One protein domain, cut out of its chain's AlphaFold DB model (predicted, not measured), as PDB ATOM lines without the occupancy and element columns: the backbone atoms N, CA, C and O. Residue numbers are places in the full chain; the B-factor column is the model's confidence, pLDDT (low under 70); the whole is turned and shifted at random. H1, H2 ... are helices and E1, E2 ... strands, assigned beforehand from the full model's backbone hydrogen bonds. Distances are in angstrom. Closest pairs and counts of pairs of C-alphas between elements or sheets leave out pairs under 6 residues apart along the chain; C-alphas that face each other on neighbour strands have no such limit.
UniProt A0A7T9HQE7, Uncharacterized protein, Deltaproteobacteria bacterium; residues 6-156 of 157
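What this domain is: This is residues 6 to 156 of the 157 residues of an uncharacterized protein of Deltaproteobacteria bacterium (UniProt A0A7T9HQE7). Two antiparallel sheets stand apart with helix H3 between them: a small sheet of E1, E2 and E3 has H1 on its far face, and a larger, twisted sheet of E4, E5, E6 and E7 has H2 and H3 on one face and no named helix on the other. Taken in sequence through the model, H1, the small sheet, H3 and the large sheet make a layered pile, with H2 near H3 over the large sheet. The printed part has 151 residues, with three named helices and seven named strands in the order H1 E1 E2 E3 H2 H3 E4 E5 E6 E7. The sheets run E1 - E2 - E3 and E4 - E5 - E6 - E7, and the class is mixed, helices and strands. The whole is compact, with a radius of gyration of the C-alphas of 15.7 A and spans of 49 by 39 by 23 A.

How they stand to each other: H1, residues 6 to 19, is on the sheet of E1, residues 29 to 34, E2, residues 40 to 45, and E3, residues 55 to 60. Its height over the sheet is 8.7 A; it lies over E2 and, only just, over E3, with 3 of its C-alphas falling there. It runs along the strands, at 25 degrees to E2 on the local plane, and the closest C-alphas of H1 and E2 are those of Lys 15 and Val 44, 6.3 A apart. E1, E2 and E3 form a meander, each strand the antiparallel neighbour of the one before. In the hairpin of E1 and E2, N 31 and O 43 are within hydrogen-bond range at 2.9 A; in that of E2 and E3, N 44 and O 56 are at 2.8 A. A short pairing outside the named strands joins residues 59 to 60 of E3 with residues 66 to 67, antiparallel. H2, residues 75 to 81, and H3, residues 90 to 101, are close but not clearly touching: the closest C-alphas, those of Val 75 and Ala 100, are 7.1 A apart. They run opposite ways at a steep tilt of 51 degrees. Both are on the same face of the second sheet, a meander of E4, residues 114 to 118, E5, residues 121 to 130, E6, residues 135 to 144, and E7, residues 150 to 155; helices on one face of a sheet make two layers. H3 has a height over this sheet of 9.1 A and runs across the strands, at 69 degrees to E5 on the local plane. H2 lies over E6; the closest C-alphas are those of Ala 76 and Val 143, 5.6 A apart. H3 is also on the first sheet, on the opposite face from H1, and the C-alphas of Ile 58 and Ala 100 are the closest of E3 and H3, 6.1 A apart. Across the neighbour strands E4 and E5, N 116 and O 123 are within hydrogen-bond range at 2.9 A; across E5 and E6, N 124 and O 141 are within hydrogen-bond range at 2.8 A; and across E6 and E7, N 140 and O 152 are within hydrogen-bond range at 2.9 A. In H1, H2 and H3 every O i to N i+4 pair is within hydrogen-bond range.

Where its parts are: H1 begins at C-alpha 6 (-19.954, -31.088, 81.335) and is 20.1 A long. E1, E2 and E3 measure 16.8 A, 15.9 A and 16.2 A. H2 is 9.8 A long and H3 16.2 A, ending at C-alpha 101 (-19.949, -52.878, 79.768). E4 is 13.3 A, E5 27.3 A, with a bend of 50 degrees at residue 127, and E6 28.6 A. E7, 16.9 A, ends at C-alpha 155 (-19.014, -70.620, 80.907).

The domain as a whole: The two C-alphas farthest apart are those of His 24 and Lys 119, 50.8 A. The printed part has no cut. The links from E3 to H2, 14 residues, and from H3 to E4, 12 residues, are long. The mean pLDDT of the printed part is 89.4; residues 50 to 53, 104 to 107 and 109 to 110 are under 70.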
ATOM      1  N   LYS A   6     -19.550 -29.751  80.886       88.81
ATOM      2  CA  LYS A   6     -19.954 -31.088  81.335       88.81
ATOM      3  C   LYS A   6     -19.214 -32.175  80.556       88.81
ATOM      4  O   LYS A   6     -18.590 -33.028  81.183       88.81
ATOM      5  N   LEU A   7     -19.192 -32.093  79.224       89.88
ATOM      6  CA  LEU A   7     -18.416 -33.018  78.388       89.88
ATOM      7  C   LEU A   7     -16.929 -32.994  78.733       89.88
ATOM      8  O   LEU A   7     -16.312 -34.053  78.809       89.88
ATOM      9  N   LYS A   8     -16.368 -31.813  79.018       92.94
ATOM     10  CA  LYS A   8     -14.965 -31.705  79.421       92.94
ATOM     11  C   LYS A   8     -14.675 -32.433  80.738       92.94
ATOM     12  O   LYS A   8     -13.706 -33.176  80.832       92.94
ATOM     13  N   LYS A   9     -15.556 -32.300  81.735       93.19
ATOM     14  CA  LYS A   9     -15.432 -33.022  83.014       93.19
ATOM     15  C   LYS A   9     -15.487 -34.543  82.824       93.19
ATOM     16  O   LYS A   9     -14.757 -35.276  83.489       93.19
ATOM     17  N   ILE A  10     -16.355 -35.010  81.931       93.31
ATOM     18  CA  ILE A  10     -16.478 -36.429  81.586       93.31
ATOM     19  C   ILE A  10     -15.201 -36.929  80.892       93.31
ATOM     20  O   ILE A  10     -14.662 -37.965  81.279       93.31
ATOM     21  N   GLU A  11     -14.687 -36.175  79.916       94.44
ATOM     22  CA  GLU A  11     -13.423 -36.466  79.232       94.44
ATOM     23  C   GLU A  11     -12.261 -36.581  80.227       94.44
ATOM     24  O   GLU A  11     -11.521 -37.564  80.201       94.44
ATOM     25  N   ASP A  12     -12.117 -35.613  81.137       95.06
ATOM     26  CA  ASP A  12     -11.023 -35.589  82.112       95.06
ATOM     27  C   ASP A  12     -11.102 -36.787  83.076       95.06
ATOM     28  O   ASP A  12     -10.081 -37.415  83.372       95.06
ATOM     29  N   LYS A  13     -12.315 -37.182  83.497       93.88
ATOM     30  CA  LYS A  13     -12.540 -38.404  84.290       93.88
ATOM     31  C   LYS A  13     -12.090 -39.654  83.527       93.88
ATOM     32  O   LYS A  13     -11.402 -40.501  84.096       93.88
ATOM     33  N   LEU A  14     -12.457 -39.784  82.251       92.81
ATOM     34  CA  LEU A  14     -12.049 -40.929  81.430       92.81
ATOM     35  C   LEU A  14     -10.540 -40.963  81.190       92.81
ATOM     36  O   LEU A  14      -9.947 -42.039  81.237       92.81
ATOM     37  N   LYS A  15      -9.909 -39.801  80.988       94.19
ATOM     38  CA  LYS A  15      -8.450 -39.686  80.880       94.19
ATOM     39  C   LYS A  15      -7.748 -40.131  82.152       94.19
ATOM     40  O   LYS A  15      -6.807 -40.913  82.062       94.19
ATOM     41  N   ALA A  16      -8.230 -39.724  83.323       93.00
ATOM     42  CA  ALA A  16      -7.678 -40.191  84.592       93.00
ATOM     43  C   ALA A  16      -7.780 -41.723  84.732       93.00
ATOM     44  O   ALA A  16      -6.805 -42.378  85.095       93.00
ATOM     45  N   LEU A  17      -8.929 -42.305  84.370       91.56
ATOM     46  CA  LEU A  17      -9.139 -43.757  84.410       91.56
ATOM     47  C   LEU A  17      -8.269 -44.527  83.411       91.56
ATOM     48  O   LEU A  17      -7.840 -45.634  83.722       91.56
ATOM     49  N   ALA A  18      -8.030 -43.979  82.218       90.69
ATOM     50  CA  ALA A  18      -7.151 -44.591  81.224       90.69
ATOM     51  C   ALA A  18      -5.670 -44.456  81.615       90.69
ATOM     52  O   ALA A  18      -4.906 -45.402  81.454       90.69
ATOM     53  N   GLN A  19      -5.261 -43.313  82.175       91.94
ATOM     54  CA  GLN A  19      -3.893 -43.078  82.649       91.94
ATOM     55  C   GLN A  19      -3.521 -44.009  83.810       91.94
ATOM     56  O   GLN A  19      -2.362 -44.405  83.914       91.94
ATOM     57  N   ALA A  20      -4.488 -44.383  84.654       90.56
ATOM     58  CA  ALA A  20      -4.272 -45.299  85.774       90.56
ATOM     59  C   ALA A  20      -3.776 -46.699  85.348       90.56
ATOM     60  O   ALA A  20      -3.162 -47.387  86.160       90.56
ATOM     61  N   ASP A  21      -3.974 -47.099  84.084       87.00
ATOM     62  CA  ASP A  21      -3.443 -48.361  83.542       87.00
ATOM     63  C   ASP A  21      -1.921 -48.310  83.289       87.00
ATOM     64  O   ASP A  21      -1.297 -49.343  83.038       87.00
ATOM     65  N   TYR A  22      -1.303 -47.123  83.341       87.19
ATOM     66  CA  TYR A  22       0.094 -46.904  82.967       87.19
ATOM     67  C   TYR A  22       0.915 -46.338  84.126       87.19
ATOM     68  O   TYR A  22       0.555 -45.344  84.751       87.19
ATOM     69  N   LYS A  23       2.094 -46.931  84.356       87.69
ATOM     70  CA  LYS A  23       3.055 -46.466  85.377       87.69
ATOM     71  C   LYS A  23       3.651 -45.091  85.068       87.69
ATOM     72  O   LYS A  23       4.054 -44.381  85.983       87.69
ATOM     73  N   HIS A  24       3.738 -44.737  83.790       89.06
ATOM     74  CA  HIS A  24       4.289 -43.469  83.326       89.06
ATOM     75  C   HIS A  24       3.210 -42.664  82.595       89.06
ATOM     76  O   HIS A  24       2.306 -43.269  82.007       89.06
ATOM     77  N   PRO A  25       3.295 -41.321  82.605       91.06
ATOM     78  CA  PRO A  25       2.405 -40.480  81.815       91.06
ATOM     79  C   PRO A  25       2.395 -40.903  80.344       91.06
ATOM     80  O   PRO A  25       3.454 -41.086  79.739       91.06
ATOM     81  N   VAL A  26       1.200 -41.057  79.775       91.69
ATOM     82  CA  VAL A  26       1.003 -41.377  78.358       91.69
ATOM     83  C   VAL A  26       0.170 -40.299  77.675       91.69
ATOM     84  O   VAL A  26      -0.676 -39.646  78.284       91.69
ATOM     85  N   ASN A  27       0.388 -40.128  76.373       92.94
ATOM     86  CA  ASN A  27      -0.380 -39.183  75.569       92.94
ATOM     87  C   ASN A  27      -1.727 -39.804  75.192       92.94
ATOM     88  O   ASN A  27      -1.818 -40.570  74.232       92.94
ATOM     89  N   LEU A  28      -2.759 -39.494  75.977       93.62
ATOM     90  CA  LEU A  28      -4.126 -39.944  75.730       93.62
ATOM     91  C   LEU A  28      -4.839 -39.046  74.722       93.62
ATOM     92  O   LEU A  28      -4.852 -37.821  74.852       93.62
ATOM     93  N   GLU A  29      -5.526 -39.676  73.781       93.69
ATOM     94  CA  GLU A  29      -6.390 -39.019  72.812       93.69
ATOM     95  C   GLU A  29      -7.863 -39.207  73.170       93.69
ATOM     96  O   GLU A  29      -8.242 -40.116  73.913       93.69
ATOM     97  N   THR A  30      -8.712 -38.323  72.651       94.31
ATOM     98  CA  THR A  30     -10.166 -38.415  72.804       94.31
ATOM     99  C   THR A  30     -10.830 -38.282  71.453       94.31
ATOM    100  O   THR A  30     -10.585 -37.324  70.725       94.31
ATOM    101  N   HIS A  31     -11.711 -39.229  71.162       93.00
ATOM    102  CA  HIS A  31     -12.453 -39.322  69.916       93.00
ATOM    103  C   HIS A  31     -13.941 -39.399  70.235       93.00
ATOM    104  O   HIS A  31     -14.343 -40.136  71.136       93.00
ATOM    105  N   ILE A  32     -14.765 -38.650  69.504       94.19
ATOM    106  CA  ILE A  32     -16.225 -38.762  69.573       94.19
ATOM    107  C   ILE A  32     -16.718 -39.133  68.183       94.19
ATOM    108  O   ILE A  32     -16.492 -38.389  67.231       94.19
ATOM    109  N   ALA A  33     -17.386 -40.275  68.075       94.00
ATOM    110  CA  ALA A  33     -17.908 -40.780  66.811       94.00
ATOM    111  C   ALA A  33     -19.331 -41.333  66.987       94.00
ATOM    112  O   ALA A  33     -19.689 -41.739  68.097       94.00
ATOM    113  N   PRO A  34     -20.145 -41.378  65.918       95.00
ATOM    114  CA  PRO A  34     -21.428 -42.069  65.947       95.00
ATOM    115  C   PRO A  34     -21.252 -43.554  66.287       95.00
ATOM    116  O   PRO A  34     -20.407 -44.246  65.715       95.00
ATOM    117  N   GLY A  35     -22.050 -44.039  67.230       93.12
ATOM    118  CA  GLY A  35     -22.085 -45.426  67.670       93.12
ATOM    119  C   GLY A  35     -23.379 -46.143  67.280       93.12
ATOM    120  O   GLY A  35     -24.077 -45.733  66.347       93.12
ATOM    121  N   PRO A  36     -23.702 -47.246  67.975       93.50
ATOM    122  CA  PRO A  36     -24.945 -47.979  67.766       93.50
ATOM    123  C   PRO A  36     -26.166 -47.078  67.939       93.50
ATOM    124  O   PRO A  36     -26.167 -46.211  68.811       93.50
ATOM    125  N   PHE A  37     -27.185 -47.265  67.100       94.88
ATOM    126  CA  PHE A  37     -28.377 -46.400  67.060       94.88
ATOM    127  C   PHE A  37     -28.060 -44.898  66.905       94.88
ATOM    128  O   PHE A  37     -28.817 -44.054  67.371       94.88
ATOM    129  N   GLN A  38     -26.929 -44.558  66.271       94.12
ATOM    130  CA  GLN A  38     -26.422 -43.183  66.129       94.12
ATOM    131  C   GLN A  38     -26.089 -42.478  67.457       94.12
ATOM    132  O   GLN A  38     -25.849 -41.273  67.473       94.12
ATOM    133  N   ILE A  39     -26.006 -43.220  68.565       94.88
ATOM    134  CA  ILE A  39     -25.640 -42.673  69.872       94.88
ATOM    135  C   ILE A  39     -24.150 -42.316  69.847       94.88
ATOM    136  O   ILE A  39     -23.332 -43.200  69.572       94.88
ATOM    137  N   PRO A  40     -23.751 -41.067  70.134       95.50
ATOM    138  CA  PRO A  40     -22.343 -40.703  70.161       95.50
ATOM    139  C   PRO A  40     -21.569 -41.495  71.220       95.50
ATOM    140  O   PRO A  40     -21.997 -41.637  72.367       95.50
ATOM    141  N   VAL A  41     -20.394 -41.985  70.838       94.62
ATOM    142  CA  VAL A  41     -19.474 -42.712  71.714       94.62
ATOM    143  C   VAL A  41     -18.250 -41.845  71.928       94.62
ATOM    144  O   VAL A  41     -17.538 -41.533  70.973       94.62
ATOM    145  N   MET A  42     -17.985 -41.482  73.181       94.62
ATOM    146  CA  MET A  42     -16.710 -40.880  73.553       94.62
ATOM    147  C   MET A  42     -15.735 -41.997  73.904       94.62
ATOM    148  O   MET A  42     -15.998 -42.807  74.792       94.62
ATOM    149  N   THR A  43     -14.609 -42.023  73.200       93.19
ATOM    150  CA  THR A  43     -13.513 -42.960  73.422       93.19
ATOM    151  C   THR A  43     -12.285 -42.184  73.860       93.19
ATOM    152  O   THR A  43     -11.840 -41.287  73.151       93.19
ATOM    153  N   VAL A  44     -11.725 -42.551  75.007       93.12
ATOM    154  CA  VAL A  44     -10.388 -42.131  75.423       93.12
ATOM    155  C   VAL A  44      -9.451 -43.311  75.249       93.12
ATOM    156  O   VAL A  44      -9.749 -44.404  75.732       93.12
ATOM    157  N   CYS A  45      -8.336 -43.115  74.554       91.12
ATOM    158  CA  CYS A  45      -7.361 -44.178  74.349       91.12
ATOM    159  C   CYS A  45      -5.921 -43.672  74.325       91.12
ATOM    160  O   CYS A  45      -5.660 -42.514  74.002       91.12
ATOM    161  N   TYR A  46      -4.981 -44.563  74.638       91.06
ATOM    162  CA  TYR A  46      -3.581 -44.392  74.260       91.06
ATOM    163  C   TYR A  46      -3.359 -45.035  72.879       91.06
ATOM    164  O   TYR A  46      -3.454 -46.257  72.772       91.06
ATOM    165  N   PRO A  47      -3.046 -44.272  71.815       85.69
ATOM    166  CA  PRO A  47      -2.962 -44.815  70.453       85.69
ATOM    167  C   PRO A  47      -1.903 -45.904  70.262       85.69
ATOM    168  O   PRO A  47      -2.034 -46.742  69.376       85.69
ATOM    169  N   LYS A  48      -0.851 -45.900  71.092       85.75
ATOM    170  CA  LYS A  48       0.218 -46.910  71.049       85.75
ATOM    171  C   LYS A  48      -0.035 -48.086  72.001       85.75
ATOM    172  O   LYS A  48       0.872 -48.884  72.228       85.75
ATOM    173  N   ALA A  49      -1.219 -48.175  72.607       81.06
ATOM    174  CA  ALA A  49      -1.588 -49.312  73.439       81.06
ATOM    175  C   ALA A  49      -1.732 -50.584  72.595       81.06
ATOM    176  O   ALA A  49      -2.138 -50.536  71.433       81.06
ATOM    177  N   HIS A  50      -1.461 -51.741  73.203       69.38
ATOM    178  CA  HIS A  50      -1.818 -53.011  72.581       69.38
ATOM    179  C   HIS A  50      -3.343 -53.093  72.379       69.38
ATOM    180  O   HIS A  50      -4.097 -52.628  73.246       69.38
ATOM    181  N   PRO A  51      -3.822 -53.702  71.276       63.75
ATOM    182  CA  PRO A  51      -5.247 -53.884  71.030       63.75
ATOM    183  C   PRO A  51      -5.962 -54.500  72.238       63.75
ATOM    184  O   PRO A  51      -5.542 -55.524  72.771       63.75
ATOM    185  N   GLY A  52      -7.042 -53.854  72.680       61.31
ATOM    186  CA  GLY A  52      -7.805 -54.287  73.853       61.31
ATOM    187  C   GLY A  52      -7.313 -53.740  75.198       61.31
ATOM    188  O   GLY A  52      -7.957 -54.013  76.203       61.31
ATOM    189  N   THR A  53      -6.249 -52.930  75.232       68.06
ATOM    190  CA  THR A  53      -5.762 -52.245  76.447       68.06
ATOM    191  C   THR A  53      -5.834 -50.726  76.305       68.06
ATOM    192  O   THR A  53      -5.839 -50.205  75.190       68.06
ATOM    193  N   GLY A  54      -5.920 -50.005  77.427       73.62
ATOM    194  CA  GLY A  54      -5.777 -48.546  77.430       73.62
ATOM    195  C   GLY A  54      -6.911 -47.764  76.777       73.62
ATOM    196  O   GLY A  54      -6.709 -46.606  76.425       73.62
ATOM    197  N   MET A  55      -8.078 -48.383  76.580       86.75
ATOM    198  CA  MET A  55      -9.264 -47.742  76.017       86.75
ATOM    199  C   MET A  55     -10.359 -47.636  77.079       86.75
ATOM    200  O   MET A  55     -10.615 -48.590  77.814       86.75
ATOM    201  N   ARG A  56     -11.021 -46.481  77.138       90.75
ATOM    202  CA  ARG A  56     -12.224 -46.229  77.934       90.75
ATOM    203  C   ARG A  56     -13.298 -45.658  77.031       90.75
ATOM    204  O   ARG A  56     -13.015 -44.783  76.214       90.75
ATOM    205  N   ARG A  57     -14.523 -46.156  77.169       92.19
ATOM    206  CA  ARG A  57     -15.661 -45.716  76.359       92.19
ATOM    207  C   ARG A  57     -16.863 -45.416  77.227       92.19
ATOM    208  O   ARG A  57     -17.061 -46.049  78.261       92.19
ATOM    209  N   ILE A  58     -17.670 -44.482  76.754       94.50
ATOM    210  CA  ILE A  58     -19.006 -44.201  77.272       94.50
ATOM    211  C   ILE A  58     -19.942 -43.876  76.113       94.50
ATOM    212  O   ILE A  58     -19.512 -43.401  75.059       94.50
ATOM    213  N   LEU A  59     -21.228 -44.091  76.349       95.88
ATOM    214  CA  LEU A  59     -22.302 -43.632  75.477       95.88
ATOM    215  C   LEU A  59     -22.769 -42.257  75.956       95.88
ATOM    216  O   LEU A  59     -22.939 -42.051  77.157       95.88
ATOM    217  N   LEU A  60     -22.982 -41.324  75.035       95.19
ATOM    218  CA  LEU A  60     -23.516 -39.998  75.331       95.19
ATOM    219  C   LEU A  60     -24.980 -39.959  74.893       95.19
ATOM    220  O   LEU A  60     -25.267 -39.897  73.701       95.19
ATOM    221  N   GLY A  61     -25.903 -40.028  75.849       91.75
ATOM    222  CA  GLY A  61     -27.324 -39.829  75.568       91.75
ATOM    223  C   GLY A  61     -27.700 -38.349  75.549       91.75
ATOM    224  O   GLY A  61     -26.843 -37.458  75.525       91.75
ATOM    225  N   GLU A  62     -29.001 -38.080  75.588       88.00
ATOM    226  CA  GLU A  62     -29.529 -36.717  75.605       88.00
ATOM    227  C   GLU A  62     -28.983 -35.892  76.783       88.00
ATOM    228  O   GLU A  62     -28.641 -36.419  77.848       88.00
ATOM    229  N   ASN A  63     -28.885 -34.572  76.590       86.44
ATOM    230  CA  ASN A  63     -28.363 -33.629  77.589       86.44
ATOM    231  C   ASN A  63     -26.971 -34.010  78.135       86.44
ATOM    232  O   ASN A  63     -26.638 -33.758  79.302       86.44
ATOM    233  N   GLU A  64     -26.161 -34.654  77.287       86.19
ATOM    234  CA  GLU A  64     -24.784 -35.059  77.582       86.19
ATOM    235  C   GLU A  64     -24.687 -35.980  78.804       86.19
ATOM    236  O   GLU A  64     -23.707 -35.950  79.555       86.19
ATOM    237  N   ARG A  65     -25.732 -36.769  79.069       93.31
ATOM    238  CA  ARG A  65     -25.677 -37.792  80.112       93.31
ATOM    239  C   ARG A  65     -24.817 -38.954  79.620       93.31
ATOM    240  O   ARG A  65     -25.059 -39.509  78.552       93.31
ATOM    241  N   ALA A  66     -23.798 -39.300  80.402       94.88
ATOM    242  CA  ALA A  66     -22.903 -40.411  80.105       94.88
ATOM    243  C   ALA A  66     -23.479 -41.727  80.639       94.88
ATOM    244  O   ALA A  66     -23.887 -41.789  81.800       94.88
ATOM    245  N   TYR A  67     -23.447 -42.781  79.829       95.44
ATOM    246  CA  TYR A  67     -23.935 -44.118  80.167       95.44
ATOM    247  C   TYR A  67     -22.858 -45.186  79.966       95.44
ATOM    248  O   TYR A  67     -21.927 -45.016  79.172       95.44
ATOM    249  N   GLY A  68     -23.026 -46.306  80.670       91.81
ATOM    250  CA  GLY A  68     -22.094 -47.434  80.686       91.81
ATOM    251  C   GLY A  68     -21.198 -47.430  81.922       91.81
ATOM    252  O   GLY A  68     -21.370 -46.617  82.827       91.81
ATOM    253  N   ARG A  69     -20.216 -48.332  81.951       90.44
ATOM    254  CA  ARG A  69     -19.374 -48.654  83.114       90.44
ATOM    255  C   ARG A  69     -18.733 -47.440  83.791       90.44
ATOM    256  O   ARG A  69     -18.580 -47.428  85.008       90.44
ATOM    257  N   HIS A  70     -18.363 -46.430  83.005       90.81
ATOM    258  CA  HIS A  70     -17.694 -45.214  83.489       90.81
ATOM    259  C   HIS A  70     -18.611 -43.982  83.522       90.81
ATOM    260  O   HIS A  70     -18.180 -42.900  83.944       90.81
ATOM    261  N   GLY A  71     -19.856 -44.143  83.067       89.75
ATOM    262  CA  GLY A  71     -20.877 -43.107  82.997       89.75
ATOM    263  C   GLY A  71     -21.555 -42.819  84.338       89.75
ATOM    264  O   GLY A  71     -21.171 -43.331  85.386       89.75
ATOM    265  N   GLU A  72     -22.555 -41.944  84.288       91.19
ATOM    266  CA  GLU A  72     -23.406 -41.568  85.424       91.19
ATOM    267  C   GLU A  72     -24.735 -42.340  85.416       91.19
ATOM    268  O   GLU A  72     -25.352 -42.521  86.462       91.19
ATOM    269  N   GLY A  73     -25.214 -42.749  84.237       90.50
ATOM    270  CA  GLY A  73     -26.463 -43.485  84.055       90.50
ATOM    271  C   GLY A  73     -26.259 -44.957  83.705       90.50
ATOM    272  O   GLY A  73     -25.263 -45.335  83.081       90.50
ATOM    273  N   ASP A  74     -27.254 -45.771  84.051       93.19
ATOM    274  CA  ASP A  74     -27.306 -47.177  83.665       93.19
ATOM    275  C   ASP A  74     -27.795 -47.337  82.221       93.19
ATOM    276  O   ASP A  74     -28.621 -46.568  81.727       93.19
ATOM    277  N   VAL A  75     -27.303 -48.360  81.530       94.00
ATOM    278  CA  VAL A  75     -27.656 -48.621  80.128       94.00
ATOM    279  C   VAL A  75     -29.148 -48.935  79.964       94.00
ATOM    280  O   VAL A  75     -29.713 -48.622  78.916       94.00
ATOM    281  N   ALA A  76     -29.814 -49.472  80.993       95.38
ATOM    282  CA  ALA A  76     -31.265 -49.652  81.004       95.38
ATOM    283  C   ALA A  76     -32.020 -48.332  80.814       95.38
ATOM    284  O   ALA A  76     -32.991 -48.295  80.061       95.38
ATOM    285  N   ASP A  77     -31.581 -47.250  81.470       95.06
ATOM    286  CA  ASP A  77     -32.212 -45.932  81.337       95.06
ATOM    287  C   ASP A  77     -32.100 -45.424  79.895       95.06
ATOM    288  O   ASP A  77     -33.063 -44.893  79.346       95.06
ATOM    289  N   LEU A  78     -30.934 -45.620  79.270       95.56
ATOM    290  CA  LEU A  78     -30.700 -45.243  77.879       95.56
ATOM    291  C   LEU A  78     -31.589 -46.050  76.923       95.56
ATOM    292  O   LEU A  78     -32.259 -45.473  76.075       95.56
ATOM    293  N   ILE A  79     -31.647 -47.373  77.090       95.19
ATOM    294  CA  ILE A  79     -32.482 -48.267  76.272       95.19
ATOM    295  C   ILE A  79     -33.965 -47.895  76.378       95.19
ATOM    296  O   ILE A  79     -34.664 -47.864  75.364       95.19
ATOM    297  N   ARG A  80     -34.439 -47.571  77.589       94.94
ATOM    298  CA  ARG A  80     -35.812 -47.104  77.819       94.94
ATOM    299  C   ARG A  80     -36.072 -45.750  77.165       94.94
ATOM    300  O   ARG A  80     -37.071 -45.615  76.467       94.94
ATOM    301  N   GLY A  81     -35.167 -44.784  77.332       93.00
ATOM    302  CA  GLY A  81     -35.283 -43.458  76.716       93.00
ATOM    303  C   GLY A  81     -35.308 -43.495  75.185       93.00
ATOM    304  O   GLY A  81     -35.969 -42.673  74.563       93.00
ATOM    305  N   LEU A  82     -34.655 -44.489  74.582       92.19
ATOM    306  CA  LEU A  82     -34.645 -44.710  73.134       92.19
ATOM    307  C   LEU A  82     -35.849 -45.518  72.616       92.19
ATOM    308  O   LEU A  82     -35.947 -45.754  71.415       92.19
ATOM    309  N   GLY A  83     -36.741 -45.988  73.496       93.25
ATOM    310  CA  GLY A  83     -37.900 -46.794  73.100       93.25
ATOM    311  C   GLY A  83     -37.554 -48.203  72.600       93.25
ATOM    312  O   GLY A  83     -38.384 -48.848  71.967       93.25
ATOM    313  N   LEU A  84     -36.359 -48.720  72.907       93.75
ATOM    314  CA  LEU A  84     -35.857 -50.002  72.382       93.75
ATOM    315  C   LEU A  84     -36.424 -51.240  73.106       93.75
ATOM    316  O   LEU A  84     -36.042 -52.372  72.813       93.75
ATOM    317  N   MET A  85     -37.334 -51.044  74.065       93.75
ATOM    318  CA  MET A  85     -37.926 -52.128  74.858       93.75
ATOM    319  C   MET A  85     -38.868 -53.032  74.049       93.75
ATOM    320  O   MET A  85     -39.047 -54.194  74.408       93.75
ATOM    321  N   THR A  86     -39.463 -52.533  72.962       88.25
ATOM    322  CA  THR A  86     -40.507 -53.240  72.191       88.25
ATOM    323  C   THR A  86     -39.985 -53.881  70.910       88.25
ATOM    324  O   THR A  86     -40.386 -54.990  70.569       88.25
ATOM    325  N   THR A  87     -39.089 -53.199  70.204       87.38
ATOM    326  CA  THR A  87     -38.407 -53.707  69.016       87.38
ATOM    327  C   THR A  87     -37.023 -53.085  68.948       87.38
ATOM    328  O   THR A  87     -36.857 -51.889  69.182       87.38
ATOM    329  N   THR A  88     -36.008 -53.894  68.665       92.88
ATOM    330  CA  THR A  88     -34.664 -53.384  68.414       92.88
ATOM    331  C   THR A  88     -33.851 -54.394  67.618       92.88
ATOM    332  O   THR A  88     -34.086 -55.600  67.669       92.88
ATOM    333  N   ASP A  89     -32.867 -53.891  66.881       94.12
ATOM    334  CA  ASP A  89     -31.919 -54.731  66.164       94.12
ATOM    335  C   ASP A  89     -30.933 -55.390  67.143       94.12
ATOM    336  O   ASP A  89     -30.293 -54.716  67.961       94.12
ATOM    337  N   ALA A  90     -30.811 -56.716  67.061       94.06
ATOM    338  CA  ALA A  90     -29.989 -57.504  67.975       94.06
ATOM    339  C   ALA A  90     -28.491 -57.184  67.839       94.06
ATOM    340  O   ALA A  90     -27.769 -57.169  68.837       94.06
ATOM    341  N   GLN A  91     -28.017 -56.884  66.624       93.19
ATOM    342  CA  GLN A  91     -26.610 -56.565  66.368       93.19
ATOM    343  C   GLN A  91     -26.245 -55.169  66.886       93.19
ATOM    344  O   GLN A  91     -25.198 -54.981  67.507       93.19
ATOM    345  N   GLN A  92     -27.114 -54.180  66.692       94.19
ATOM    346  CA  GLN A  92     -26.949 -52.842  67.255       94.19
ATOM    347  C   GLN A  92     -26.990 -52.885  68.786       94.19
ATOM    348  O   GLN A  92     -26.131 -52.280  69.431       94.19
ATOM    349  N   LEU A  93     -27.914 -53.654  69.376       95.06
ATOM    350  CA  LEU A  93     -27.982 -53.824  70.827       95.06
ATOM    351  C   LEU A  93     -26.730 -54.521  71.374       95.06
ATOM    352  O   LEU A  93     -26.163 -54.062  72.362       95.06
ATOM    353  N   LEU A  94     -26.238 -55.563  70.700       93.94
ATOM    354  CA  LEU A  94     -24.974 -56.212  71.042       93.94
ATOM    355  C   LEU A  94     -23.806 -55.220  71.036       93.94
ATOM    356  O   LEU A  94     -23.029 -55.172  71.990       93.94
ATOM    357  N   ARG A  95     -23.683 -54.400  69.986       92.31
ATOM    358  CA  ARG A  95     -22.630 -53.377  69.911       92.31
ATOM    359  C   ARG A  95     -22.762 -52.353  71.039       92.31
ATOM    360  O   ARG A  95     -21.742 -51.953  71.597       92.31
ATOM    361  N   LEU A  96     -23.986 -51.951  71.382       94.31
ATOM    362  CA  LEU A  96     -24.268 -51.009  72.466       94.31
ATOM    363  C   LEU A  96     -23.842 -51.581  73.819       94.31
ATOM    364  O   LEU A  96     -23.059 -50.950  74.527       94.31
ATOM    365  N   VAL A  97     -24.289 -52.797  74.143       93.62
ATOM    366  CA  VAL A  97     -23.919 -53.510  75.376       93.62
ATOM    367  C   VAL A  97     -22.406 -53.700  75.446       93.62
ATOM    368  O   VAL A  97     -21.796 -53.434  76.481       93.62
ATOM    369  N   ASN A  98     -21.779 -54.077  74.330       90.75
ATOM    370  CA  ASN A  98     -20.341 -54.285  74.277       90.75
ATOM    371  C   ASN A  98     -19.546 -53.006  74.586       90.75
ATOM    372  O   ASN A  98     -18.578 -53.042  75.343       90.75
ATOM    373  N   ILE A  99     -19.964 -51.870  74.021       91.31
ATOM    374  CA  ILE A  99     -19.345 -50.567  74.292       91.31
ATOM    375  C   ILE A  99     -19.555 -50.156  75.748       91.31
ATOM    376  O   ILE A  99     -18.642 -49.600  76.356       91.31
ATOM    377  N   ALA A 100     -20.743 -50.414  76.292       92.94
ATOM    378  CA  ALA A 100     -21.127 -49.912  77.598       92.94
ATOM    379  C   ALA A 100     -20.533 -50.702  78.771       92.94
ATOM    380  O   ALA A 100     -20.232 -50.095  79.795       92.94
ATOM    381  N   TYR A 101     -20.365 -52.022  78.648       90.56
ATOM    382  CA  TYR A 101     -19.949 -52.878  79.768       90.56
ATOM    383  C   TYR A 101     -18.493 -53.336  79.710       90.56
ATOM    384  O   TYR A 101     -17.949 -53.726  80.745       90.56
ATOM    385  N   TYR A 102     -17.842 -53.270  78.547       86.75
ATOM    386  CA  TYR A 102     -16.493 -53.804  78.390       86.75
ATOM    387  C   TYR A 102     -15.494 -52.749  77.930       86.75
ATOM    388  O   TYR A 102     -15.679 -52.046  76.932       86.75
ATOM    389  N   ASP A 103     -14.376 -52.707  78.644       77.31
ATOM    390  CA  ASP A 103     -13.190 -51.962  78.255       77.31
ATOM    391  C   ASP A 103     -12.356 -52.852  77.326       77.31
ATOM    392  O   ASP A 103     -11.899 -53.921  77.724       77.31
ATOM    393  N   GLY A 104     -12.219 -52.449  76.062       66.38
ATOM    394  CA  GLY A 104     -11.441 -53.176  75.057       66.38
ATOM    395  C   GLY A 104     -12.263 -53.907  73.990       66.38
ATOM    396  O   GLY A 104     -13.455 -53.653  73.771       66.38
ATOM    397  N   ILE A 105     -11.577 -54.784  73.258       59.03
ATOM    398  CA  ILE A 105     -12.157 -55.586  72.181       59.03
ATOM    399  C   ILE A 105     -12.643 -56.890  72.812       59.03
ATOM    400  O   ILE A 105     -11.852 -57.801  73.044       59.03
ATOM    401  N   ALA A 106     -13.942 -57.006  73.095       62.94
ATOM    402  CA  ALA A 106     -14.514 -58.340  73.201       62.94
ATOM    403  C   ALA A 106     -14.422 -58.980  71.813       62.94
ATOM    404  O   ALA A 106     -14.919 -58.415  70.835       62.94
ATOM    405  N   LEU A 107     -13.775 -60.142  71.720       61.19
ATOM    406  CA  LEU A 107     -13.808 -60.929  70.498       61.19
ATOM    407  C   LEU A 107     -15.194 -61.565  70.400       61.19
ATOM    408  O   LEU A 107     -15.486 -62.605  70.993       61.19
ATOM    409  N   LEU A 108     -16.061 -60.873  69.670       71.62
ATOM    410  CA  LEU A 108     -17.335 -61.382  69.199       71.62
ATOM    411  C   LEU A 108     -17.032 -62.206  67.943       71.62
ATOM    412  O   LEU A 108     -17.018 -61.682  66.832       71.62
ATOM    413  N   VAL A 109     -16.671 -63.476  68.128       66.88
ATOM    414  CA  VAL A 109     -16.363 -64.390  67.017       66.88
ATOM    415  C   VAL A 109     -17.679 -64.974  66.507       66.88
ATOM    416  O   VAL A 109     -18.287 -65.776  67.208       66.88
ATOM    417  N   ASN A 110     -18.112 -64.563  65.310       66.19
ATOM    418  CA  ASN A 110     -19.405 -64.927  64.705       66.19
ATOM    419  C   ASN A 110     -20.587 -64.751  65.674       66.19
ATOM    420  O   ASN A 110     -21.257 -65.729  66.012       66.19
ATOM    421  N   PRO A 111     -20.824 -63.527  66.181       74.31
ATOM    422  CA  PRO A 111     -21.880 -63.317  67.149       74.31
ATOM    423  C   PRO A 111     -23.240 -63.540  66.486       74.31
ATOM    424  O   PRO A 111     -23.606 -62.830  65.548       74.31
ATOM    425  N   ASP A 112     -23.999 -64.486  67.028       85.88
ATOM    426  CA  ASP A 112     -25.415 -64.696  66.724       85.88
ATOM    427  C   ASP A 112     -26.257 -64.249  67.934       85.88
ATOM    428  O   ASP A 112     -26.675 -65.080  68.749       85.88
ATOM    429  N   PRO A 113     -26.391 -62.924  68.168       93.25
ATOM    430  CA  PRO A 113     -27.141 -62.410  69.294       93.25
ATOM    431  C   PRO A 113     -28.622 -62.740  69.128       93.25
ATOM    432  O   PRO A 113     -29.256 -62.364  68.143       93.25
ATOM    433  N   LYS A 114     -29.194 -63.378  70.143       94.44
ATOM    434  CA  LYS A 114     -30.627 -63.643  70.219       94.44
ATOM    435  C   LYS A 114     -31.280 -62.598  71.091       94.44
ATOM    436  O   LYS A 114     -30.874 -62.398  72.234       94.44
ATOM    437  N   ILE A 115     -32.297 -61.958  70.540       95.31
ATOM    438  CA  ILE A 115     -33.102 -60.982  71.248       95.31
ATOM    439  C   ILE A 115     -34.483 -61.556  71.535       95.31
ATOM    440  O   ILE A 115     -35.119 -62.133  70.654       95.31
ATOM    441  N   THR A 116     -34.940 -61.400  72.772       96.00
ATOM    442  CA  THR A 116     -36.290 -61.775  73.184       96.00
ATOM    443  C   THR A 116     -36.964 -60.565  73.803       96.00
ATOM    444  O   THR A 116     -36.458 -59.985  74.764       96.00
ATOM    445  N   HIS A 117     -38.126 -60.209  73.266       93.25
ATOM    446  CA  HIS A 117     -38.994 -59.196  73.847       93.25
ATOM    447  C   HIS A 117     -40.147 -59.874  74.583       93.25
ATOM    448  O   HIS A 117     -40.785 -60.795  74.079       93.25
ATOM    449  N   THR A 118     -40.434 -59.381  75.778       90.38
ATOM    450  CA  THR A 118     -41.676 -59.647  76.503       90.38
ATOM    451  C   THR A 118     -42.330 -58.308  76.829       90.38
ATOM    452  O   THR A 118     -41.719 -57.262  76.621       90.38
ATOM    453  N   LYS A 119     -43.550 -58.321  77.378       85.50
ATOM    454  CA  LYS A 119     -44.300 -57.093  77.688       85.50
ATOM    455  C   LYS A 119     -43.472 -56.057  78.471       85.50
ATOM    456  O   LYS A 119     -43.558 -54.873  78.173       85.50
ATOM    457  N   ASN A 120     -42.647 -56.514  79.421       92.25
ATOM    458  CA  ASN A 120     -41.929 -55.641  80.357       92.25
ATOM    459  C   ASN A 120     -40.412 -55.899  80.397       92.25
ATOM    460  O   ASN A 120     -39.721 -55.349  81.256       92.25
ATOM    461  N   THR A 121     -39.888 -56.755  79.516       95.06
ATOM    462  CA  THR A 121     -38.478 -57.162  79.554       95.06
ATOM    463  C   THR A 121     -37.915 -57.299  78.151       95.06
ATOM    464  O   THR A 121     -38.530 -57.929  77.292       95.06
ATOM    465  N   LEU A 122     -36.710 -56.772  77.975       96.94
ATOM    466  CA  LEU A 122     -35.826 -56.974  76.842       96.94
ATOM    467  C   LEU A 122     -34.671 -57.875  77.292       96.94
ATOM    468  O   LEU A 122     -33.971 -57.548  78.250       96.94
ATOM    469  N   GLU A 123     -34.453 -58.985  76.598       97.12
ATOM    470  CA  GLU A 123     -33.327 -59.886  76.840       97.12
ATOM    471  C   GLU A 123     -32.461 -60.003  75.583       97.12
ATOM    472  O   GLU A 123     -32.968 -60.263  74.495       97.12
ATOM    473  N   LEU A 124     -31.148 -59.860  75.750       96.62
ATOM    474  CA  LEU A 124     -30.133 -60.134  74.740       96.62
ATOM    475  C   LEU A 124     -29.228 -61.269  75.231       96.62
ATOM    476  O   LEU A 124     -28.604 -61.161  76.286       96.62
ATOM    477  N   LYS A 125     -29.097 -62.325  74.432       95.19
ATOM    478  CA  LYS A 125     -28.182 -63.445  74.672       95.19
ATOM    479  C   LYS A 125     -27.145 -63.535  73.568       95.19
ATOM    480  O   LYS A 125     -27.504 -63.529  72.397       95.19
ATOM    481  N   PHE A 126     -25.870 -63.649  73.921       92.81
ATOM    482  CA  PHE A 126     -24.785 -63.810  72.951       92.81
ATOM    483  C   PHE A 126     -23.583 -64.521  73.571       92.81
ATOM    484  O   PHE A 126     -23.406 -64.512  74.786       92.81
ATOM    485  N   THR A 127     -22.732 -65.105  72.733       90.44
ATOM    486  CA  THR A 127     -21.463 -65.693  73.176       90.44
ATOM    487  C   THR A 127     -20.324 -64.715  72.928       90.44
ATOM    488  O   THR A 127     -20.239 -64.106  71.861       90.44
ATOM    489  N   ARG A 128     -19.416 -64.584  73.893       87.19
ATOM    490  CA  ARG A 128     -18.159 -63.841  73.741       87.19
ATOM    491  C   ARG A 128     -16.967 -64.719  74.079       87.19
ATOM    492  O   ARG A 128     -17.067 -65.599  74.928       87.19
ATOM    493  N   THR A 129     -15.826 -64.420  73.471       85.00
ATOM    494  CA  THR A 129     -14.556 -65.073  73.790       85.00
ATOM    495  C   THR A 129     -13.657 -64.115  74.566       85.00
ATOM    496  O   THR A 129     -13.443 -62.973  74.150       85.00
ATOM    497  N   LEU A 130     -13.122 -64.572  75.698       78.94
ATOM    498  CA  LEU A 130     -12.140 -63.836  76.485       78.94
ATOM    499  C   LEU A 130     -10.734 -64.024  75.912       78.94
ATOM    500  O   LEU A 130     -10.215 -65.139  75.860       78.94
ATOM    501  N   HIS A 131     -10.077 -62.928  75.550       73.62
ATOM    502  CA  HIS A 131      -8.667 -62.934  75.170       73.62
ATOM    503  C   HIS A 131      -7.778 -62.641  76.398       73.62
ATOM    504  O   HIS A 131      -8.142 -61.767  77.185       73.62
ATOM    505  N   PRO A 132      -6.621 -63.315  76.584       71.00
ATOM    506  CA  PRO A 132      -6.019 -64.333  75.710       71.00
ATOM    507  C   PRO A 132      -6.497 -65.770  75.964       71.00
ATOM    508  O   PRO A 132      -6.154 -66.654  75.193       71.00
ATOM    509  N   SER A 133      -7.278 -66.021  77.018       80.44
ATOM    510  CA  SER A 133      -7.620 -67.386  77.462       80.44
ATOM    511  C   SER A 133      -8.359 -68.259  76.436       80.44
ATOM    512  O   SER A 133      -8.371 -69.478  76.570       80.44
ATOM    513  N   GLY A 134      -9.039 -67.656  75.456       80.38
ATOM    514  CA  GLY A 134      -9.926 -68.361  74.528       80.38
ATOM    515  C   GLY A 134     -11.229 -68.865  75.166       80.38
ATOM    516  O   GLY A 134     -12.047 -69.471  74.476       80.38
ATOM    517  N   GLN A 135     -11.451 -68.604  76.458       85.94
ATOM    518  CA  GLN A 135     -12.643 -69.025  77.186       85.94
ATOM    519  C   GLN A 135     -13.897 -68.392  76.585       85.94
ATOM    520  O   GLN A 135     -13.959 -67.176  76.387       85.94
ATOM    521  N   LYS A 136     -14.909 -69.220  76.317       88.50
ATOM    522  CA  LYS A 136     -16.203 -68.774  75.805       88.50
ATOM    523  C   LYS A 136     -17.192 -68.575  76.948       88.50
ATOM    524  O   LYS A 136     -17.362 -69.444  77.804       88.50
ATOM    525  N   LEU A 137     -17.851 -67.426  76.937       89.75
ATOM    526  CA  LEU A 137     -18.877 -67.052  77.896       89.75
ATOM    527  C   LEU A 137     -20.195 -66.838  77.168       89.75
ATOM    528  O   LEU A 137     -20.246 -66.063  76.211       89.75
ATOM    529  N   LEU A 138     -21.258 -67.478  77.646       91.94
ATOM    530  CA  LEU A 138     -22.618 -67.078  77.324       91.94
ATOM    531  C   LEU A 138     -22.975 -65.879  78.202       91.94
ATOM    532  O   LEU A 138     -22.970 -65.971  79.430       91.94
ATOM    533  N   VAL A 139     -23.293 -64.766  77.556       93.25
ATOM    534  CA  VAL A 139     -23.729 -63.532  78.196       93.25
ATOM    535  C   VAL A 139     -25.235 -63.413  78.052       93.25
ATOM    536  O   VAL A 139     -25.767 -63.567  76.952       93.25
ATOM    537  N   THR A 140     -25.916 -63.122  79.157       95.88
ATOM    538  CA  THR A 140     -27.323 -62.711  79.149       95.88
ATOM    539  C   THR A 140     -27.425 -61.303  79.711       95.88
ATOM    540  O   THR A 140     -27.063 -61.050  80.858       95.88
ATOM    541  N   PHE A 141     -27.914 -60.384  78.891       96.50
ATOM    542  CA  PHE A 141     -28.185 -59.003  79.252       96.50
ATOM    543  C   PHE A 141     -29.696 -58.785  79.303       96.50
ATOM    544  O   PHE A 141     -30.397 -59.093  78.342       96.50
ATOM    545  N   ILE A 142     -30.203 -58.276  80.422       97.06
ATOM    546  CA  ILE A 142     -31.635 -58.122  80.680       97.06
ATOM    547  C   ILE A 142     -31.919 -56.683  81.089       97.06
ATOM    548  O   ILE A 142     -31.350 -56.179  82.057       97.06
ATOM    549  N   VAL A 143     -32.870 -56.058  80.404       97.19
ATOM    550  CA  VAL A 143     -33.463 -54.780  80.795       97.19
ATOM    551  C   VAL A 143     -34.925 -55.015  81.118       97.19
ATOM    552  O   VAL A 143     -35.667 -55.560  80.307       97.19
ATOM    553  N   LYS A 144     -35.344 -54.600  82.311       96.38
ATOM    554  CA  LYS A 144     -36.752 -54.572  82.716       96.38
ATOM    555  C   LYS A 144     -37.316 -53.165  82.519       96.38
ATOM    556  O   LYS A 144     -36.567 -52.199  82.385       96.38
ATOM    557  N   GLU A 145     -38.638 -53.043  82.557       94.06
ATOM    558  CA  GLU A 145     -39.358 -51.761  82.516       94.06
ATOM    559  C   GLU A 145     -38.866 -50.760  83.578       94.06
ATOM    560  O   GLU A 145     -38.845 -49.552  83.347       94.06
ATOM    561  N   THR A 146     -38.397 -51.261  84.722       93.19
ATOM    562  CA  THR A 146     -37.822 -50.456  85.804       93.19
ATOM    563  C   THR A 146     -36.553 -51.090  86.360       93.19
ATOM    564  O   THR A 146     -36.411 -52.314  86.358       93.19
ATOM    565  N   GLY A 147     -35.687 -50.263  86.944       92.75
ATOM    566  CA  GLY A 147     -34.456 -50.699  87.599       92.75
ATOM    567  C   GLY A 147     -33.238 -50.691  86.675       92.75
ATOM    568  O   GLY A 147     -33.276 -50.143  85.570       92.75
ATOM    569  N   LEU A 148     -32.151 -51.272  87.184       94.19
ATOM    570  CA  LEU A 148     -30.864 -51.385  86.498       94.19
ATOM    571  C   LEU A 148     -30.855 -52.590  85.558       94.19
ATOM    572  O   LEU A 148     -31.551 -53.582  85.801       94.19
ATOM    573  N   ALA A 149     -30.036 -52.526  84.513       94.19
ATOM    574  CA  ALA A 149     -29.799 -53.689  83.679       94.19
ATOM    575  C   ALA A 149     -29.047 -54.782  84.452       94.19
ATOM    576  O   ALA A 149     -28.181 -54.515  85.288       94.19
ATOM    577  N   LEU A 150     -29.364 -56.033  84.134       95.31
ATOM    578  CA  LEU A 150     -28.664 -57.202  84.650       95.31
ATOM    579  C   LEU A 150     -27.791 -57.778  83.543       95.31
ATOM    580  O   LEU A 150     -28.266 -57.987  82.430       95.31
ATOM    581  N   LEU A 151     -26.531 -58.062  83.853       94.44
ATOM    582  CA  LEU A 151     -25.604 -58.733  82.951       94.44
ATOM    583  C   LEU A 151     -25.029 -59.948  83.673       94.44
ATOM    584  O   LEU A 151     -24.401 -59.808  84.722       94.44
ATOM    585  N   THR A 152     -25.266 -61.135  83.125       95.00
ATOM    586  CA  THR A 152     -24.719 -62.392  83.641       95.00
ATOM    587  C   THR A 152     -23.802 -63.025  82.608       95.00
ATOM    588  O   THR A 152     -24.082 -62.985  81.411       95.00
ATOM    589  N   GLU A 153     -22.702 -63.611  83.072       92.88
ATOM    590  CA  GLU A 153     -21.727 -64.307  82.236       92.88
ATOM    591  C   GLU A 153     -21.506 -65.709  82.804       92.88
ATOM    592  O   GLU A 153     -21.162 -65.863  83.977       92.88
ATOM    593  N   ILE A 154     -21.722 -66.736  81.985       93.06
ATOM    594  CA  ILE A 154     -21.514 -68.134  82.377       93.06
ATOM    595  C   ILE A 154     -20.628 -68.843  81.359       93.06
ATOM    596  O   ILE A 154     -20.689 -68.551  80.167       93.06
ATOM    597  N   ASN A 155     -19.827 -69.806  81.809       87.75
ATOM    598  CA  ASN A 155     -19.014 -70.620  80.907       87.75
ATOM    599  C   ASN A 155     -19.906 -71.390  79.937       87.75
ATOM    600  O   ASN A 155     -20.714 -72.217  80.367       87.75
ATOM    601  N   SER A 156     -19.742 -71.149  78.635       78.00
ATOM    602  CA  SER A 156     -20.334 -72.026  77.630       78.00
ATOM    603  C   SER A 156     -19.407 -73.230  77.479       78.00
ATOM    604  O   SER A 156     -18.248 -73.052  77.098       78.00
TER     605      SER A 156